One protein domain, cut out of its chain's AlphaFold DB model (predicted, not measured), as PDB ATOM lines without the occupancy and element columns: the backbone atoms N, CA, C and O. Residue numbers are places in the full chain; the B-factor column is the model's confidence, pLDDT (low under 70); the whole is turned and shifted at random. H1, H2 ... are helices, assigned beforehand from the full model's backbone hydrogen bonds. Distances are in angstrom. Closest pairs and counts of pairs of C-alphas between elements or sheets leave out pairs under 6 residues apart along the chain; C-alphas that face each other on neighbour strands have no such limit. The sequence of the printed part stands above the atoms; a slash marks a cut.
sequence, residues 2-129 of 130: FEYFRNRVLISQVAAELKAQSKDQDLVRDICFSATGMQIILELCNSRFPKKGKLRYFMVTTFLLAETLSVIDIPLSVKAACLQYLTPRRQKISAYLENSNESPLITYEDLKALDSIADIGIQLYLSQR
ATOM      1  N   PHE A   2     133.159 126.613 165.072       77.25
ATOM      2  CA  PHE A   2     134.352 126.764 165.933       77.25
ATOM      3  C   PHE A   2     135.665 126.281 165.281       77.25
ATOM      4  O   PHE A   2     136.682 126.966 165.340       77.25
ATOM      5  N   GLU A   3     135.629 125.139 164.592       81.81
ATOM      6  CA  GLU A   3     136.797 124.577 163.899       81.81
ATOM      7  C   GLU A   3     137.275 125.448 162.730       81.81
ATOM      8  O   GLU A   3     138.465 125.708 162.590       81.81
ATOM      9  N   TYR A   4     136.340 126.002 161.955       81.88
ATOM     10  CA  TYR A   4     136.653 126.937 160.873       81.88
ATOM     11  C   TYR A   4     137.393 128.185 161.383       81.88
ATOM     12  O   TYR A   4     138.421 128.574 160.828       81.88
ATOM     13  N   PHE A   5     136.915 128.785 162.479       87.00
ATOM     14  CA  PHE A   5     137.593 129.923 163.103       87.00
ATOM     15  C   PHE A   5     138.968 129.541 163.654       87.00
ATOM     16  O   PHE A   5     139.935 130.274 163.444       87.00
ATOM     17  N   ARG A   6     139.087 128.375 164.297       87.69
ATOM     18  CA  ARG A   6     140.371 127.857 164.784       87.69
ATOM     19  C   ARG A   6     141.382 127.695 163.645       87.69
ATOM     20  O   ARG A   6     142.521 128.133 163.791       87.69
ATOM     21  N   ASN A   7     140.965 127.128 162.517       91.81
ATOM     22  CA  ASN A   7     141.817 126.930 161.345       91.81
ATOM     23  C   ASN A   7     142.301 128.269 160.775       91.81
ATOM     24  O   ASN A   7     143.495 128.443 160.539       91.81
ATOM     25  N   ARG A   8     141.407 129.260 160.661       91.75
ATOM     26  CA  ARG A   8     141.777 130.619 160.235       91.75
ATOM     27  C   ARG A   8     142.789 131.285 161.158       91.75
ATOM     28  O   ARG A   8     143.703 131.952 160.673       91.75
ATOM     29  N   VAL A   9     142.648 131.103 162.470       92.00
ATOM     30  CA  VAL A   9     143.614 131.625 163.444       92.00
ATOM     31  C   VAL A   9     144.978 130.967 163.250       92.00
ATOM     32  O   VAL A   9     145.973 131.680 163.203       92.00
ATOM     33  N   LEU A  10     145.042 129.641 163.078       93.19
ATOM     34  CA  LEU A  10     146.311 128.939 162.840       93.19
ATOM     35  C   LEU A  10     147.015 129.447 161.578       93.19
ATOM     36  O   LEU A  10     148.184 129.818 161.648       93.19
ATOM     37  N   ILE A  11     146.285 129.541 160.465       95.56
ATOM     38  CA  ILE A  11     146.814 130.059 159.195       95.56
ATOM     39  C   ILE A  11     147.336 131.487 159.372       95.56
ATOM     40  O   ILE A  11     148.442 131.806 158.945       95.56
ATOM     41  N   SER A  12     146.585 132.333 160.080       94.12
ATOM     42  CA  SER A  12     146.965 133.730 160.312       94.12
ATOM     43  C   SER A  12     148.221 133.870 161.181       94.12
ATOM     44  O   SER A  12     149.017 134.776 160.958       94.12
ATOM     45  N   GLN A  13     148.434 132.974 162.152       94.75
ATOM     46  CA  GLN A  13     149.641 132.963 162.991       94.75
ATOM     47  C   GLN A  13     150.886 132.550 162.193       94.75
ATOM     48  O   GLN A  13     151.933 133.180 162.319       94.75
ATOM     49  N   VAL A  14     150.760 131.545 161.322       94.88
ATOM     50  CA  VAL A  14     151.836 131.135 160.401       94.88
ATOM     51  C   VAL A  14     152.143 132.250 159.395       94.88
ATOM     52  O   VAL A  14     153.304 132.596 159.181       94.88
ATOM     53  N   ALA A  15     151.109 132.878 158.831       95.19
ATOM     54  CA  ALA A  15     151.268 134.003 157.917       95.19
ATOM     55  C   ALA A  15     151.952 135.204 158.589       95.19
ATOM     56  O   ALA A  15     152.805 135.842 157.978       95.19
ATOM     57  N   ALA A  16     151.620 135.501 159.849       94.25
ATOM     58  CA  ALA A  16     152.277 136.556 160.618       94.25
ATOM     59  C   ALA A  16     153.771 136.261 160.843       94.25
ATOM     60  O   ALA A  16     154.598 137.154 160.659       94.25
ATOM     61  N   GLU A  17     154.119 135.011 161.163       94.56
ATOM     62  CA  GLU A  17     155.510 134.555 161.307       94.56
ATOM     63  C   GLU A  17     156.304 134.715 159.998       94.56
ATOM     64  O   GLU A  17     157.446 135.178 160.009       94.56
ATOM     65  N   LEU A  18     155.710 134.366 158.850       94.12
ATOM     66  CA  LEU A  18     156.360 134.556 157.550       94.12
ATOM     67  C   LEU A  18     156.482 136.043 157.188       94.12
ATOM     68  O   LEU A  18     157.561 136.498 156.797       94.12
ATOM     69  N   LYS A  19     155.408 136.817 157.384       93.50
ATOM     70  CA  LYS A  19     155.349 138.258 157.095       93.50
ATOM     71  C   LYS A  19     156.381 139.057 157.883       93.50
ATOM     72  O   LYS A  19     156.941 140.010 157.343       93.50
ATOM     73  N   ALA A  20     156.659 138.660 159.127       89.81
ATOM     74  CA  ALA A  20     157.694 139.274 159.955       89.81
ATOM     75  C   ALA A  20     159.087 139.237 159.298       89.81
ATOM     76  O   ALA A  20     159.933 140.067 159.625       89.81
ATOM     77  N   GLN A  21     159.315 138.314 158.356       84.06
ATOM     78  CA  GLN A  21     160.585 138.170 157.649       84.06
ATOM     79  C   GLN A  21     160.535 138.628 156.190       84.06
ATOM     80  O   GLN A  21     161.513 139.213 155.728       84.06
ATOM     81  N   SER A  22     159.443 138.373 155.454       82.94
ATOM     82  CA  SER A  22     159.436 138.662 154.015       82.94
ATOM     83  C   SER A  22     159.168 140.121 153.667       82.94
ATOM     84  O   SER A  22     159.661 140.592 152.647       82.94
ATOM     85  N   LYS A  23     158.376 140.840 154.478       80.19
ATOM     86  CA  LYS A  23     157.743 142.140 154.148       80.19
ATOM     87  C   LYS A  23     156.886 142.152 152.863       80.19
ATOM     88  O   LYS A  23     156.067 143.053 152.714       80.19
ATOM     89  N   ASP A  24     157.013 141.150 151.999       88.44
ATOM     90  CA  ASP A  24     156.224 140.900 150.797       88.44
ATOM     91  C   ASP A  24     154.882 140.244 151.157       88.44
ATOM     92  O   ASP A  24     154.830 139.110 151.647       88.44
ATOM     93  N   GLN A  25     153.794 140.988 150.951       88.38
ATOM     94  CA  GLN A  25     152.440 140.530 151.260       88.38
ATOM     95  C   GLN A  25     151.882 139.573 150.208       88.38
ATOM     96  O   GLN A  25     151.101 138.692 150.574       88.38
ATOM     97  N   ASP A  26     152.274 139.727 148.944       92.12
ATOM     98  CA  ASP A  26     151.825 138.846 147.870       92.12
ATOM     99  C   ASP A  26     152.444 137.463 148.052       92.12
ATOM    100  O   ASP A  26     151.725 136.470 148.043       92.12
ATOM    101  N   LEU A  27     153.730 137.397 148.403       92.56
ATOM    102  CA  LEU A  27     154.383 136.133 148.733       92.56
ATOM    103  C   LEU A  27     153.708 135.413 149.913       92.56
ATOM    104  O   LEU A  27     153.464 134.207 149.862       92.56
ATOM    105  N   VAL A  28     153.390 136.139 150.991       94.31
ATOM    106  CA  VAL A  28     152.691 135.554 152.150       94.31
ATOM    107  C   VAL A  28     151.310 135.043 151.747       94.31
ATOM    108  O   VAL A  28     150.887 133.994 152.232       94.31
ATOM    109  N   ARG A  29     150.604 135.754 150.863       94.12
ATOM    110  CA  ARG A  29     149.317 135.306 150.325       94.12
ATOM    111  C   ARG A  29     149.477 134.022 149.518       94.12
ATOM    112  O   ARG A  29     148.772 133.053 149.791       94.12
ATOM    113  N   ASP A  30     150.411 134.005 148.580       93.38
ATOM    114  CA  ASP A  30     150.599 132.904 147.638       93.38
ATOM    115  C   ASP A  30     151.068 131.620 148.352       93.38
ATOM    116  O   ASP A  30     150.681 130.513 147.973       93.38
ATOM    117  N   ILE A  31     151.817 131.756 149.451       94.19
ATOM    118  CA  ILE A  31     152.253 130.624 150.276       94.19
ATOM    119  C   ILE A  31     151.195 130.244 151.315       94.19
ATOM    120  O   ILE A  31     150.764 129.100 151.351       94.19
ATOM    121  N   CYS A  32     150.771 131.156 152.194       95.94
ATOM    122  CA  CYS A  32     149.972 130.790 153.371       95.94
ATOM    123  C   CYS A  32     148.463 130.722 153.110       95.94
ATOM    124  O   CYS A  32     147.747 130.079 153.878       95.94
ATOM    125  N   PHE A  33     147.968 131.396 152.069       94.94
ATOM    126  CA  PHE A  33     146.539 131.492 151.759       94.94
ATOM    127  C   PHE A  33     146.155 130.815 150.435       94.94
ATOM    128  O   PHE A  33     144.992 130.881 150.033       94.94
ATOM    129  N   SER A  34     147.085 130.116 149.779       93.50
ATOM    130  CA  SER A  34     146.749 129.159 148.721       93.50
ATOM    131  C   SER A  34     146.058 127.921 149.301       93.50
ATOM    132  O   SER A  34     146.214 127.600 150.481       93.50
ATOM    133  N   ALA A  35     145.284 127.204 148.477       92.81
ATOM    134  CA  ALA A  35     144.602 125.980 148.909       92.81
ATOM    135  C   ALA A  35     145.597 124.948 149.475       92.81
ATOM    136  O   ALA A  35     145.411 124.453 150.587       92.81
ATOM    137  N   THR A  36     146.692 124.714 148.749       93.19
ATOM    138  CA  THR A  36     147.778 123.812 149.149       93.19
ATOM    139  C   THR A  36     148.455 124.276 150.435       93.19
ATOM    140  O   THR A  36     148.615 123.492 151.367       93.19
ATOM    141  N   GLY A  37     148.796 125.563 150.536       95.06
ATOM    142  CA  GLY A  37     149.444 126.105 151.725       95.06
ATOM    143  C   GLY A  37     148.583 126.008 152.978       95.06
ATOM    144  O   GLY A  37     149.055 125.567 154.025       95.06
ATOM    145  N   MET A  38     147.293 126.342 152.874       96.19
ATOM    146  CA  MET A  38     146.352 126.182 153.983       96.19
ATOM    147  C   MET A  38     146.242 124.720 154.424       96.19
ATOM    148  O   MET A  38     146.237 124.453 155.625       96.19
ATOM    149  N   GLN A  39     146.190 123.773 153.484       95.19
ATOM    150  CA  GLN A  39     146.152 122.345 153.800       95.19
ATOM    151  C   GLN A  39     147.416 121.896 154.548       95.19
ATOM    152  O   GLN A  39     147.295 121.326 155.633       95.19
ATOM    153  N   ILE A  40     148.604 122.226 154.030       95.88
ATOM    154  CA  ILE A  40     149.893 121.895 154.659       95.88
ATOM    155  C   ILE A  40     149.970 122.486 156.073       95.88
ATOM    156  O   ILE A  40     150.347 121.797 157.019       95.88
ATOM    157  N   ILE A  41     149.565 123.748 156.255       97.06
ATOM    158  CA  ILE A  41     149.557 124.400 157.574       97.06
ATOM    159  C   ILE A  41     148.703 123.620 158.571       97.06
ATOM    160  O   ILE A  41     149.125 123.402 159.710       97.06
ATOM    161  N   LEU A  42     147.485 123.247 158.172       95.81
ATOM    162  CA  LEU A  42     146.557 122.547 159.051       95.81
ATOM    163  C   LEU A  42     147.061 121.148 159.386       95.81
ATOM    164  O   LEU A  42     147.000 120.759 160.552       95.81
ATOM    165  N   GLU A  43     147.608 120.431 158.407       95.25
ATOM    166  CA  GLU A  43     148.233 119.131 158.623       95.25
ATOM    167  C   GLU A  43     149.384 119.239 159.627       95.25
ATOM    168  O   GLU A  43     149.314 118.643 160.701       95.25
ATOM    169  N   LEU A  44     150.369 120.103 159.367       94.81
ATOM    170  CA  LEU A  44     151.515 120.318 160.255       94.81
ATOM    171  C   LEU A  44     151.089 120.738 161.664       94.81
ATOM    172  O   LEU A  44     151.663 120.283 162.651       94.81
ATOM    173  N   CYS A  45     150.076 121.597 161.789       92.81
ATOM    174  CA  CYS A  45     149.575 122.038 163.085       92.81
ATOM    175  C   CYS A  45     148.865 120.928 163.869       92.81
ATOM    176  O   CYS A  45     148.843 121.006 165.101       92.81
ATOM    177  N   ASN A  46     148.247 119.961 163.195       91.06
ATOM    178  CA  ASN A  46     147.423 118.934 163.829       91.06
ATOM    179  C   ASN A  46     148.184 117.626 164.066       91.06
ATOM    180  O   ASN A  46     147.961 116.997 165.097       91.06
ATOM    181  N   SER A  47     149.077 117.231 163.156       89.69
ATOM    182  CA  SER A  47     149.823 115.972 163.237       89.69
ATOM    183  C   SER A  47     151.218 116.173 163.827       89.69
ATOM    184  O   SER A  47     151.546 115.595 164.861       89.69
ATOM    185  N   ARG A  48     152.029 117.030 163.201       89.00
ATOM    186  CA  ARG A  48     153.466 117.127 163.479       89.00
ATOM    187  C   ARG A  48     153.805 118.037 164.655       89.00
ATOM    188  O   ARG A  48     154.608 117.690 165.513       89.00
ATOM    189  N   PHE A  49     153.149 119.190 164.730       90.88
ATOM    190  CA  PHE A  49     153.351 120.195 165.773       90.88
ATOM    191  C   PHE A  49     152.048 120.472 166.548       90.88
ATOM    192  O   PHE A  49     151.569 121.615 166.572       90.88
ATOM    193  N   PRO A  50     151.452 119.457 167.212       85.94
ATOM    194  CA  PRO A  50     150.176 119.604 167.916       85.94
ATOM    195  C   PRO A  50     150.305 120.433 169.200       85.94
ATOM    196  O   PRO A  50     149.349 121.080 169.639       85.94
ATOM    197  N   LYS A  51     151.494 120.441 169.814       84.69
ATOM    198  CA  LYS A  51     151.753 121.145 171.071       84.69
ATOM    199  C   LYS A  51     151.890 122.647 170.829       84.69
ATOM    200  O   LYS A  51     152.628 123.099 169.955       84.69
ATOM    201  N   LYS A  52     151.193 123.438 171.645       79.75
ATOM    202  CA  LYS A  52     151.373 124.895 171.683       79.75
ATOM    203  C   LYS A  52     152.759 125.212 172.252       79.75
ATOM    204  O   LYS A  52     153.156 124.632 173.255       79.75
ATOM    205  N   GLY A  53     153.471 126.149 171.634       80.44
ATOM    206  CA  GLY A  53     154.797 126.565 172.083       80.44
ATOM    207  C   GLY A  53     155.318 127.752 171.284       80.44
ATOM    208  O   GLY A  53     154.853 128.001 170.172       80.44
ATOM    209  N   LYS A  54     156.295 128.474 171.848       78.88
ATOM    210  CA  LYS A  54     156.882 129.677 171.224       78.88
ATOM    211  C   LYS A  54     157.491 129.394 169.845       78.88
ATOM    212  O   LYS A  54     157.435 130.249 168.976       78.88
ATOM    213  N   LEU A  55     158.021 128.187 169.640       87.00
ATOM    214  CA  LEU A  55     158.663 127.778 168.386       87.00
ATOM    215  C   LEU A  55     157.700 127.114 167.396       87.00
ATOM    216  O   LEU A  55     158.096 126.824 166.275       87.00
ATOM    217  N   ARG A  56     156.436 126.881 167.773       90.75
ATOM    218  CA  ARG A  56     155.493 126.117 166.943       90.75
ATOM    219  C   ARG A  56     155.310 126.746 165.566       90.75
ATOM    220  O   ARG A  56     155.474 126.065 164.565       90.75
ATOM    221  N   TYR A  57     154.969 128.032 165.514       93.19
ATOM    222  CA  TYR A  57     154.707 128.701 164.239       93.19
ATOM    223  C   TYR A  57     155.984 128.891 163.430       93.19
ATOM    224  O   TYR A  57     155.947 128.709 162.224       93.19
ATOM    225  N   PHE A  58     157.122 129.120 164.088       93.69
ATOM    226  CA  PHE A  58     158.426 129.087 163.432       93.69
ATOM    227  C   PHE A  58     158.671 127.737 162.731       93.69
ATOM    228  O   PHE A  58     158.998 127.717 161.544       93.69
ATOM    229  N   MET A  59     158.449 126.613 163.420       94.44
ATOM    230  CA  MET A  59     158.612 125.273 162.845       94.44
ATOM    231  C   MET A  59     157.613 125.014 161.717       94.44
ATOM    232  O   MET A  59     158.021 124.625 160.628       94.44
ATOM    233  N   VAL A  60     156.326 125.307 161.927       96.00
ATOM    234  CA  VAL A  60     155.289 125.143 160.894       96.00
ATOM    235  C   VAL A  60     155.613 125.973 159.652       96.00
ATOM    236  O   VAL A  60     155.564 125.441 158.552       96.00
ATOM    237  N   THR A  61     156.002 127.241 159.805       96.38
ATOM    238  CA  THR A  61     156.413 128.091 158.679       96.38
ATOM    239  C   THR A  61     157.647 127.525 157.980       96.38
ATOM    240  O   THR A  61     157.714 127.546 156.759       96.38
ATOM    241  N   THR A  62     158.621 127.000 158.726       96.38
ATOM    242  CA  THR A  62     159.837 126.412 158.141       96.38
ATOM    243  C   THR A  62     159.507 125.188 157.284       96.38
ATOM    244  O   THR A  62     159.945 125.111 156.140       96.38
ATOM    245  N   PHE A  63     158.680 124.279 157.802       97.12
ATOM    246  CA  PHE A  63     158.216 123.110 157.056       97.12
ATOM    247  C   PHE A  63     157.328 123.496 155.875       97.12
ATOM    248  O   PHE A  63     157.515 122.965 154.792       97.12
ATOM    249  N   LEU A  64     156.434 124.473 156.039       97.12
ATOM    250  CA  LEU A  64     155.613 124.984 154.943       97.12
ATOM    251  C   LEU A  64     156.471 125.474 153.770       97.12
ATOM    252  O   LEU A  64     156.152 125.170 152.625       97.12
ATOM    253  N   LEU A  65     157.557 126.209 154.034       96.62
ATOM    254  CA  LEU A  65     158.465 126.680 152.982       96.62
ATOM    255  C   LEU A  65     159.153 125.512 152.261       96.62
ATOM    256  O   LEU A  65     159.263 125.545 151.039       96.62
ATOM    257  N   ALA A  66     159.584 124.484 153.000       96.88
ATOM    258  CA  ALA A  66     160.191 123.287 152.420       96.88
ATOM    259  C   ALA A  66     159.189 122.489 151.568       96.88
ATOM    260  O   ALA A  66     159.489 122.155 150.428       96.88
ATOM    261  N   GLU A  67     157.979 122.256 152.076       95.81
ATOM    262  CA  GLU A  67     156.913 121.562 151.342       95.81
ATOM    263  C   GLU A  67     156.504 122.341 150.083       95.81
ATOM    264  O   GLU A  67     156.341 121.763 149.012       95.81
ATOM    265  N   THR A  68     156.414 123.674 150.171       94.38
ATOM    266  CA  THR A  68     156.039 124.538 149.038       94.38
ATOM    267  C   THR A  68     157.043 124.455 147.882       94.38
ATOM    268  O   THR A  68     156.637 124.516 146.721       94.38
ATOM    269  N   LEU A  69     158.342 124.268 148.160       93.88
ATOM    270  CA  LEU A  69     159.359 124.048 147.118       93.88
ATOM    271  C   LEU A  69     159.069 122.796 146.277       93.88
ATOM    272  O   LEU A  69     159.299 122.793 145.063       93.88
ATOM    273  N   SER A  70     158.541 121.760 146.925       92.44
ATOM    274  CA  SER A  70     158.251 120.457 146.328       92.44
ATOM    275  C   SER A  70     156.941 120.423 145.536       92.44
ATOM    276  O   SER A  70     156.692 119.471 144.799       92.44
ATOM    277  N   VAL A  71     156.103 121.461 145.628       91.00
ATOM    278  CA  VAL A  71     154.847 121.537 144.869       91.00
ATOM    279  C   VAL A  71     155.133 121.883 143.405       91.00
ATOM    280  O   VAL A  71     155.847 122.840 143.103       91.00
ATOM    281  N   ILE A  72     154.570 121.108 142.477       85.88
ATOM    282  CA  ILE A  72     154.830 121.241 141.035       85.88
ATOM    283  C   ILE A  72     154.296 122.572 140.488       85.88
ATOM    284  O   ILE A  72     155.047 123.296 139.837       85.88
ATOM    285  N   ASP A  73     153.053 122.923 140.826       85.38
ATOM    286  CA  ASP A  73     152.311 124.050 140.237       85.38
ATOM    287  C   ASP A  73     152.572 125.412 140.909       85.38
ATOM    288  O   ASP A  73     151.811 126.365 140.734       85.38
ATOM    289  N   ILE A  74     153.639 125.525 141.705       88.38
ATOM    290  CA  ILE A  74     154.028 126.790 142.339       88.38
ATOM    291  C   ILE A  74     155.012 127.550 141.436       88.38
ATOM    292  O   ILE A  74     156.005 126.960 140.996       88.38
ATOM    293  N   PRO A  75     154.802 128.862 141.190       91.31
ATOM    294  CA  PRO A  75     155.704 129.666 140.372       91.31
ATOM    295  C   PRO A  75     157.161 129.618 140.850       91.31
ATOM    296  O   PRO A  75     157.438 129.680 142.050       91.31
ATOM    297  N   LEU A  76     158.109 129.606 139.907       91.06
ATOM    298  CA  LEU A  76     159.547 129.582 140.214       91.06
ATOM    299  C   LEU A  76     159.995 130.749 141.106       91.06
ATOM    300  O   LEU A  76     160.887 130.571 141.933       91.06
ATOM    301  N   SER A  77     159.370 131.923 140.984       92.00
ATOM    302  CA  SER A  77     159.634 133.079 141.852       92.00
ATOM    303  C   SER A  77     159.280 132.801 143.315       92.00
ATOM    304  O   SER A  77     160.065 133.110 144.210       92.00
ATOM    305  N   VAL A  78     158.137 132.153 143.562       92.44
ATOM    306  CA  VAL A  78     157.704 131.735 144.902       92.44
ATOM    307  C   VAL A  78     158.643 130.660 145.444       92.44
ATOM    308  O   VAL A  78     159.039 130.734 146.607       92.44
ATOM    309  N   LYS A  79     159.080 129.708 144.608       93.62
ATOM    310  CA  LYS A  79     160.080 128.701 145.005       93.62
ATOM    311  C   LYS A  79     161.417 129.338 145.390       93.62
ATOM    312  O   LYS A  79     161.955 129.042 146.453       93.62
ATOM    313  N   ALA A  80     161.928 130.266 144.586       93.06
ATOM    314  CA  ALA A  80     163.164 130.981 144.896       93.06
ATOM    315  C   ALA A  80     163.070 131.727 146.241       93.06
ATOM    316  O   ALA A  80     163.981 131.636 147.068       93.06
ATOM    317  N   ALA A  81     161.940 132.393 146.497       93.19
ATOM    318  CA  ALA A  81     161.685 133.046 147.774       93.19
ATOM    319  C   ALA A  81     161.603 132.038 148.934       93.19
ATOM    320  O   ALA A  81     162.200 132.264 149.988       93.19
ATOM    321  N   CYS A  82     160.942 130.889 148.746       94.06
ATOM    322  CA  CYS A  82     160.907 129.829 149.756       94.06
ATOM    323  C   CYS A  82     162.317 129.382 150.152       94.06
ATOM    324  O   CYS A  82     162.618 129.320 151.342       94.06
ATOM    325  N   LEU A  83     163.206 129.161 149.179       93.25
ATOM    326  CA  LEU A  83     164.594 128.766 149.433       93.25
ATOM    327  C   LEU A  83     165.379 129.843 150.204       93.25
ATOM    328  O   LEU A  83     166.089 129.533 151.170       93.25
ATOM    329  N   GLN A  84     165.210 131.112 149.814       93.75
ATOM    330  CA  GLN A  84     165.822 132.264 150.483       93.75
ATOM    331  C   GLN A  84     165.429 132.335 151.965       93.75
ATOM    332  O   GLN A  84     166.269 132.614 152.822       93.75
ATOM    333  N   TYR A  85     164.163 132.064 152.280       94.12
ATOM    334  CA  TYR A  85     163.638 132.101 153.643       94.12
ATOM    335  C   TYR A  85     163.903 130.812 154.433       94.12
ATOM    336  O   TYR A  85     164.022 130.859 155.661       94.12
ATOM    337  N   LEU A  86     164.023 129.669 153.762       94.75
ATOM    338  CA  LEU A  86     164.253 128.369 154.387       94.75
ATOM    339  C   LEU A  86     165.676 128.236 154.943       94.75
ATOM    340  O   LEU A  86     165.858 127.808 156.082       94.75
ATOM    341  N   THR A  87     166.678 128.670 154.178       92.94
ATOM    342  CA  THR A  87     168.103 128.534 154.531       92.94
ATOM    343  C   THR A  87     168.454 129.105 155.920       92.94
ATOM    344  O   THR A  87     168.965 128.355 156.759       92.94
ATOM    345  N   PRO A  88     168.143 130.379 156.248       93.75
ATOM    346  CA  PRO A  88     168.452 130.932 157.569       93.75
ATOM    347  C   PRO A  88     167.634 130.282 158.697       93.75
ATOM    348  O   PRO A  88     168.103 130.194 159.833       93.75
ATOM    349  N   ARG A  89     166.420 129.790 158.414       94.00
ATOM    350  CA  ARG A  89     165.602 129.067 159.405       94.00
ATOM    351  C   ARG A  89     166.227 127.723 159.759       94.00
ATOM    352  O   ARG A  89     166.331 127.399 160.938       94.00
ATOM    353  N   ARG A  90     166.699 126.982 158.754       94.31
ATOM    354  CA  ARG A  90     167.401 125.708 158.938       94.31
ATOM    355  C   ARG A  90     168.683 125.893 159.751       94.31
ATOM    356  O   ARG A  90     168.892 125.167 160.714       94.31
ATOM    357  N   GLN A  91     169.475 126.928 159.455       92.75
ATOM    358  CA  GLN A  91     170.647 127.295 160.268       92.75
ATOM    359  C   GLN A  91     170.277 127.587 161.728       92.75
ATOM    360  O   GLN A  91     170.940 127.107 162.643       92.75
ATOM    361  N   LYS A  92     169.187 128.330 161.958       91.44
ATOM    362  CA  LYS A  92     168.692 128.618 163.308       91.44
ATOM    363  C   LYS A  92     168.265 127.347 164.050       91.44
ATOM    364  O   LYS A  92     168.542 127.241 165.238       91.44
ATOM    365  N   ILE A  93     167.637 126.381 163.373       91.19
ATOM    366  CA  ILE A  93     167.292 125.067 163.949       91.19
ATOM    367  C   ILE A  93     168.553 124.296 164.348       91.19
ATOM    368  O   ILE A  93     168.630 123.823 165.479       91.19
ATOM    369  N   SER A  94     169.547 124.204 163.459       90.69
ATOM    370  CA  SER A  94     170.818 123.533 163.762       90.69
ATOM    371  C   SER A  94     171.516 124.171 164.964       90.69
ATOM    372  O   SER A  94     171.850 123.471 165.914       90.69
ATOM    373  N   ALA A  95     171.619 125.503 164.989       89.81
ATOM    374  CA  ALA A  95     172.202 126.227 166.115       89.81
ATOM    375  C   ALA A  95     171.412 126.020 167.418       89.81
ATOM    376  O   ALA A  95     172.009 125.929 168.488       89.81
ATOM    377  N   TYR A  96     170.078 125.929 167.362       86.69
ATOM    378  CA  TYR A  96     169.288 125.583 168.546       86.69
ATOM    379  C   TYR A  96     169.662 124.205 169.081       86.69
ATOM    380  O   TYR A  96     169.884 124.090 170.282       86.69
ATOM    381  N   LEU A  97     169.756 123.191 168.218       87.44
ATOM    382  CA  LEU A  97     170.085 121.816 168.610       87.44
ATOM    383  C   LEU A  97     171.507 121.690 169.174       87.44
ATOM    384  O   LEU A  97     171.713 120.967 170.138       87.44
ATOM    385  N   GLU A  98     172.469 122.430 168.624       85.81
ATOM    386  CA  GLU A  98     173.861 122.433 169.103       85.81
ATOM    387  C   GLU A  98     174.029 123.113 170.471       85.81
ATOM    388  O   GLU A  98     174.890 122.720 171.254       85.81
ATOM    389  N   ASN A  99     173.208 124.125 170.773       79.75
ATOM    390  CA  ASN A  99     173.328 124.924 171.998       79.75
ATOM    391  C   ASN A  99     172.390 124.482 173.133       79.75
ATOM    392  O   ASN A  99     172.462 125.037 174.233       79.75
ATOM    393  N   SER A 100     171.471 123.539 172.900       62.72
ATOM    394  CA  SER A 100     170.461 123.182 173.900       62.72
ATOM    395  C   SER A 100     170.878 121.993 174.771       62.72
ATOM    396  O   SER A 100     170.733 120.838 174.392       62.72
ATOM    397  N   ASN A 101     171.277 122.292 176.015       58.12
ATOM    398  CA  ASN A 101     171.178 121.348 177.141       58.12
ATOM    399  C   ASN A 101     169.720 121.161 177.618       58.12
ATOM    400  O   ASN A 101     169.429 120.245 178.382       58.12
ATOM    401  N   GLU A 102     168.791 122.018 177.179       51.41
ATOM    402  CA  GLU A 102     167.397 122.025 177.622       51.41
ATOM    403  C   GLU A 102     166.461 122.492 176.491       51.41
ATOM    404  O   GLU A 102     166.331 123.690 176.263       51.41
ATOM    405  N   SER A 103     165.792 121.574 175.777       54.78
ATOM    406  CA  SER A 103     164.357 121.687 175.428       54.78
ATOM    407  C   SER A 103     163.880 120.521 174.536       54.78
ATOM    408  O   SER A 103     164.451 120.307 173.472       54.78
ATOM    409  N   PRO A 104     162.771 119.829 174.858       63.75
ATOM    410  CA  PRO A 104     162.208 118.748 174.036       63.75
ATOM    411  C   PRO A 104     161.320 119.235 172.866       63.75
ATOM    412  O   PRO A 104     160.476 118.483 172.382       63.75
ATOM    413  N   LEU A 105     161.410 120.508 172.457       69.88
ATOM    414  CA  LEU A 105     160.476 121.108 171.488       69.88
ATOM    415  C   LEU A 105     160.913 121.002 170.021       69.88
ATOM    416  O   LEU A 105     160.052 121.079 169.147       69.88
ATOM    417  N   ILE A 106     162.211 120.860 169.756       81.88
ATOM    418  CA  ILE A 106     162.775 120.645 168.419       81.88
ATOM    419  C   ILE A 106     163.743 119.478 168.540       81.88
ATOM    420  O   ILE A 106     164.587 119.473 169.433       81.88
ATOM    421  N   THR A 107     163.613 118.494 167.658       87.38
ATOM    422  CA  THR A 107     164.433 117.281 167.691       87.38
ATOM    423  C   THR A 107     165.373 117.206 166.487       87.38
ATOM    424  O   THR A 107     165.148 117.847 165.458       87.38
ATOM    425  N   TYR A 108     166.416 116.377 166.577       89.44
ATOM    426  CA  TYR A 108     167.234 116.039 165.406       89.44
ATOM    427  C   TYR A 108     166.422 115.334 164.309       89.44
ATOM    428  O   TYR A 108     166.740 115.476 163.130       89.44
ATOM    429  N   GLU A 109     165.355 114.613 164.670       90.94
ATOM    430  CA  GLU A 109     164.431 114.009 163.704       90.94
ATOM    431  C   GLU A 109     163.686 115.074 162.892       90.94
ATOM    432  O   GLU A 109     163.520 114.922 161.681       90.94
ATOM    433  N   ASP A 110     163.305 116.188 163.523       90.75
ATOM    434  CA  ASP A 110     162.714 117.323 162.815       90.75
ATOM    435  C   ASP A 110     163.697 117.951 161.833       90.75
ATOM    436  O   ASP A 110     163.323 118.216 160.693       90.75
ATOM    437  N   LEU A 111     164.959 118.142 162.231       92.31
ATOM    438  CA  LEU A 111     165.977 118.664 161.320       92.31
ATOM    439  C   LEU A 111     166.209 117.715 160.134       92.31
ATOM    440  O   LEU A 111     166.201 118.158 158.990       92.31
ATOM    441  N   LYS A 112     166.345 116.408 160.386       94.31
ATOM    442  CA  LYS A 112     166.559 115.411 159.328       94.31
ATOM    443  C   LYS A 112     165.391 115.353 158.343       94.31
ATOM    444  O   LYS A 112     165.598 115.263 157.137       94.31
ATOM    445  N   ALA A 113     164.163 115.395 158.851       94.50
ATOM    446  CA  ALA A 113     162.980 115.412 158.004       94.50
ATOM    447  C   ALA A 113     162.877 116.708 157.191       94.50
ATOM    448  O   ALA A 113     162.519 116.653 156.019       94.50
ATOM    449  N   LEU A 114     163.204 117.855 157.796       95.56
ATOM    450  CA  LEU A 114     163.239 119.133 157.094       95.56
ATOM    451  C   LEU A 114     164.248 119.104 155.945       95.56
ATOM    452  O   LEU A 114     163.893 119.478 154.830       95.56
ATOM    453  N   ASP A 115     165.470 118.635 156.211       95.56
ATOM    454  CA  ASP A 115     166.531 118.521 155.207       95.56
ATOM    455  C   ASP A 115     166.086 117.598 154.059       95.56
ATOM    456  O   ASP A 115     166.179 117.977 152.897       95.56
ATOM    457  N   SER A 116     165.469 116.450 154.366       95.94
ATOM    458  CA  SER A 116     164.959 115.533 153.337       95.94
ATOM    459  C   SER A 116     163.893 116.162 152.429       95.94
ATOM    460  O   SER A 116     163.907 115.914 151.226       95.94
ATOM    461  N   ILE A 117     162.953 116.938 152.980       95.44
ATOM    462  CA  ILE A 117     161.911 117.613 152.184       95.44
ATOM    463  C   ILE A 117     162.541 118.734 151.351       95.44
ATOM    464  O   ILE A 117     162.224 118.890 150.172       95.44
ATOM    465  N   ALA A 118     163.453 119.499 151.957       94.81
ATOM    466  CA  ALA A 118     164.147 120.595 151.299       94.81
ATOM    467  C   ALA A 118     164.995 120.105 150.117       94.81
ATOM    468  O   ALA A 118     164.945 120.719 149.055       94.81
ATOM    469  N   ASP A 119     165.712 118.991 150.269       95.31
ATOM    470  CA  ASP A 119     166.542 118.407 149.213       95.31
ATOM    471  C   ASP A 119     165.706 118.020 147.988       95.31
ATOM    472  O   ASP A 119     166.064 118.369 146.859       95.31
ATOM    473  N   ILE A 120     164.552 117.377 148.201       94.25
ATOM    474  CA  ILE A 120     163.601 117.048 147.127       94.25
ATOM    475  C   ILE A 120     163.112 118.331 146.443       94.25
ATOM    476  O   ILE A 120     163.156 118.444 145.216       94.25
ATOM    477  N   GLY A 121     162.690 119.326 147.227       93.00
ATOM    478  CA  GLY A 121     162.206 120.602 146.703       93.00
ATOM    479  C   GLY A 121     163.266 121.361 145.900       93.00
ATOM    480  O   GLY A 121     162.961 121.936 144.854       93.00
ATOM    481  N   ILE A 122     164.527 121.325 146.340       93.44
ATOM    482  CA  ILE A 122     165.665 121.930 145.640       93.44
ATOM    483  C   ILE A 122     165.941 121.198 144.328       93.44
ATOM    484  O   ILE A 122     166.105 121.855 143.301       93.44
ATOM    485  N   GLN A 123     165.959 119.864 144.325       93.19
ATOM    486  CA  GLN A 123     166.151 119.081 143.101       93.19
ATOM    487  C   GLN A 123     165.065 119.386 142.065       93.19
ATOM    488  O   GLN A 123     165.379 119.651 140.902       93.19
ATOM    489  N   LEU A 124     163.800 119.437 142.493       90.19
ATOM    490  CA  LEU A 124     162.680 119.810 141.630       90.19
ATOM    491  C   LEU A 124     162.837 121.235 141.093       90.19
ATOM    492  O   LEU A 124     162.729 121.448 139.887       90.19
ATOM    493  N   TYR A 125     163.157 122.201 141.954       91.44
ATOM    494  CA  TYR A 125     163.396 123.585 141.543       91.44
ATOM    495  C   TYR A 125     164.525 123.708 140.507       91.44
ATOM    496  O   TYR A 125     164.371 124.413 139.512       91.44
ATOM    497  N   LEU A 126     165.643 123.004 140.708       90.38
ATOM    498  CA  LEU A 126     166.766 123.006 139.771       90.38
ATOM    499  C   LEU A 126     166.387 122.369 138.429       90.38
ATOM    500  O   LEU A 126     166.752 122.910 137.388       90.38
ATOM    501  N   SER A 127     165.611 121.280 138.441       89.50
ATOM    502  CA  SER A 127     165.147 120.614 137.214       89.50
ATOM    503  C   SER A 127     164.204 121.472 136.365       89.50
ATOM    504  O   SER A 127     164.182 121.328 135.152       89.50
ATOM    505  N   GLN A 128     163.449 122.382 136.989       86.25
ATOM    506  CA  GLN A 128     162.537 123.305 136.303       86.25
ATOM    507  C   GLN A 128     163.244 124.560 135.765       86.25
ATOM    508  O   GLN A 128     162.637 125.345 135.037       86.25
ATOM    509  N   ARG A 129     164.493 124.796 136.185       79.38
ATOM    510  CA  ARG A 129     165.291 125.971 135.817       79.38
ATOM    511  C   ARG A 129     166.261 125.693 134.658       79.38
ATOM    512  O   ARG A 129     166.729 126.656 134.050       79.38
TER     513      ARG A 129
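Overview. This is residues 2 to 129 of the 130 residues of an uncharacterized protein of uncultured prokaryote (UniProt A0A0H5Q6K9). What is the main picture? H4 is the core, with H5 and H6 side by side over one side of it and H1, H2 and H3 grouped on its other side. H4, H5 and H6 form an up-and-down bundle, each helix running against the one before. What makes up the whole? The 128 printed residues, all helix in class, hold six named helices, H1 to H6 in order, and no named strand. It is compact, with a radius of gyration of the C-alphas of 14.2 A and spans of 42 by 38 by 26 A.

Arrangement. What touches the longest helix? H5, residues 76 to 99, forms a helical hairpin with H6, residues 108 to 127, at a shallow tilt of 23 degrees; the closest C-alphas, of Lys 79 and Tyr 125, are 7.0 A apart. It forms another with the hub H4, residues 56 to 70; the closest C-alphas, of Leu 65 and Cys 82, are 5.1 A apart. What else touches H4? H1, residues 2 to 22, touches it with residues 13 to 18 alone, about perpendicular at 78 degrees; the closest C-alphas, of Val 14 and Tyr 57, are 5.4 A apart. H3, residues 35 to 48, touches it too, the C-alphas of Leu 44 and Val 60 being closest at 6.2 A. Where is H2? H2, residues 25 to 32, touches H1, the C-alphas of Ala 15 and Cys 32 being closest at 5.7 A. Are the backbones intact? Every O i to N i+4 pair is within hydrogen-bond range in H2, H3 and H6, against 16 of 17 in H1, 10 of 11 in H4 and 18 of 20 in H5.

Along the chain. Where do the helices begin and end? H1 begins at C-alpha 2 (134.352, 126.764, 165.933), and H6 ends at C-alpha 127 (165.147, 120.614, 137.214). How long are the longer ones? From first to last C-alpha, H5 is 35.0 A, H1 30.2 A and H6 28.6 A.

Size, cuts and confidence. How large is it? The farthest C-alphas, of Phe 2 and Arg 129, are 43.2 A apart. Is anything cut or uncertain? The printed part has no cut and no long link; residues 99 to 104 stand free, and residues 100 to 105 have pLDDT under 70.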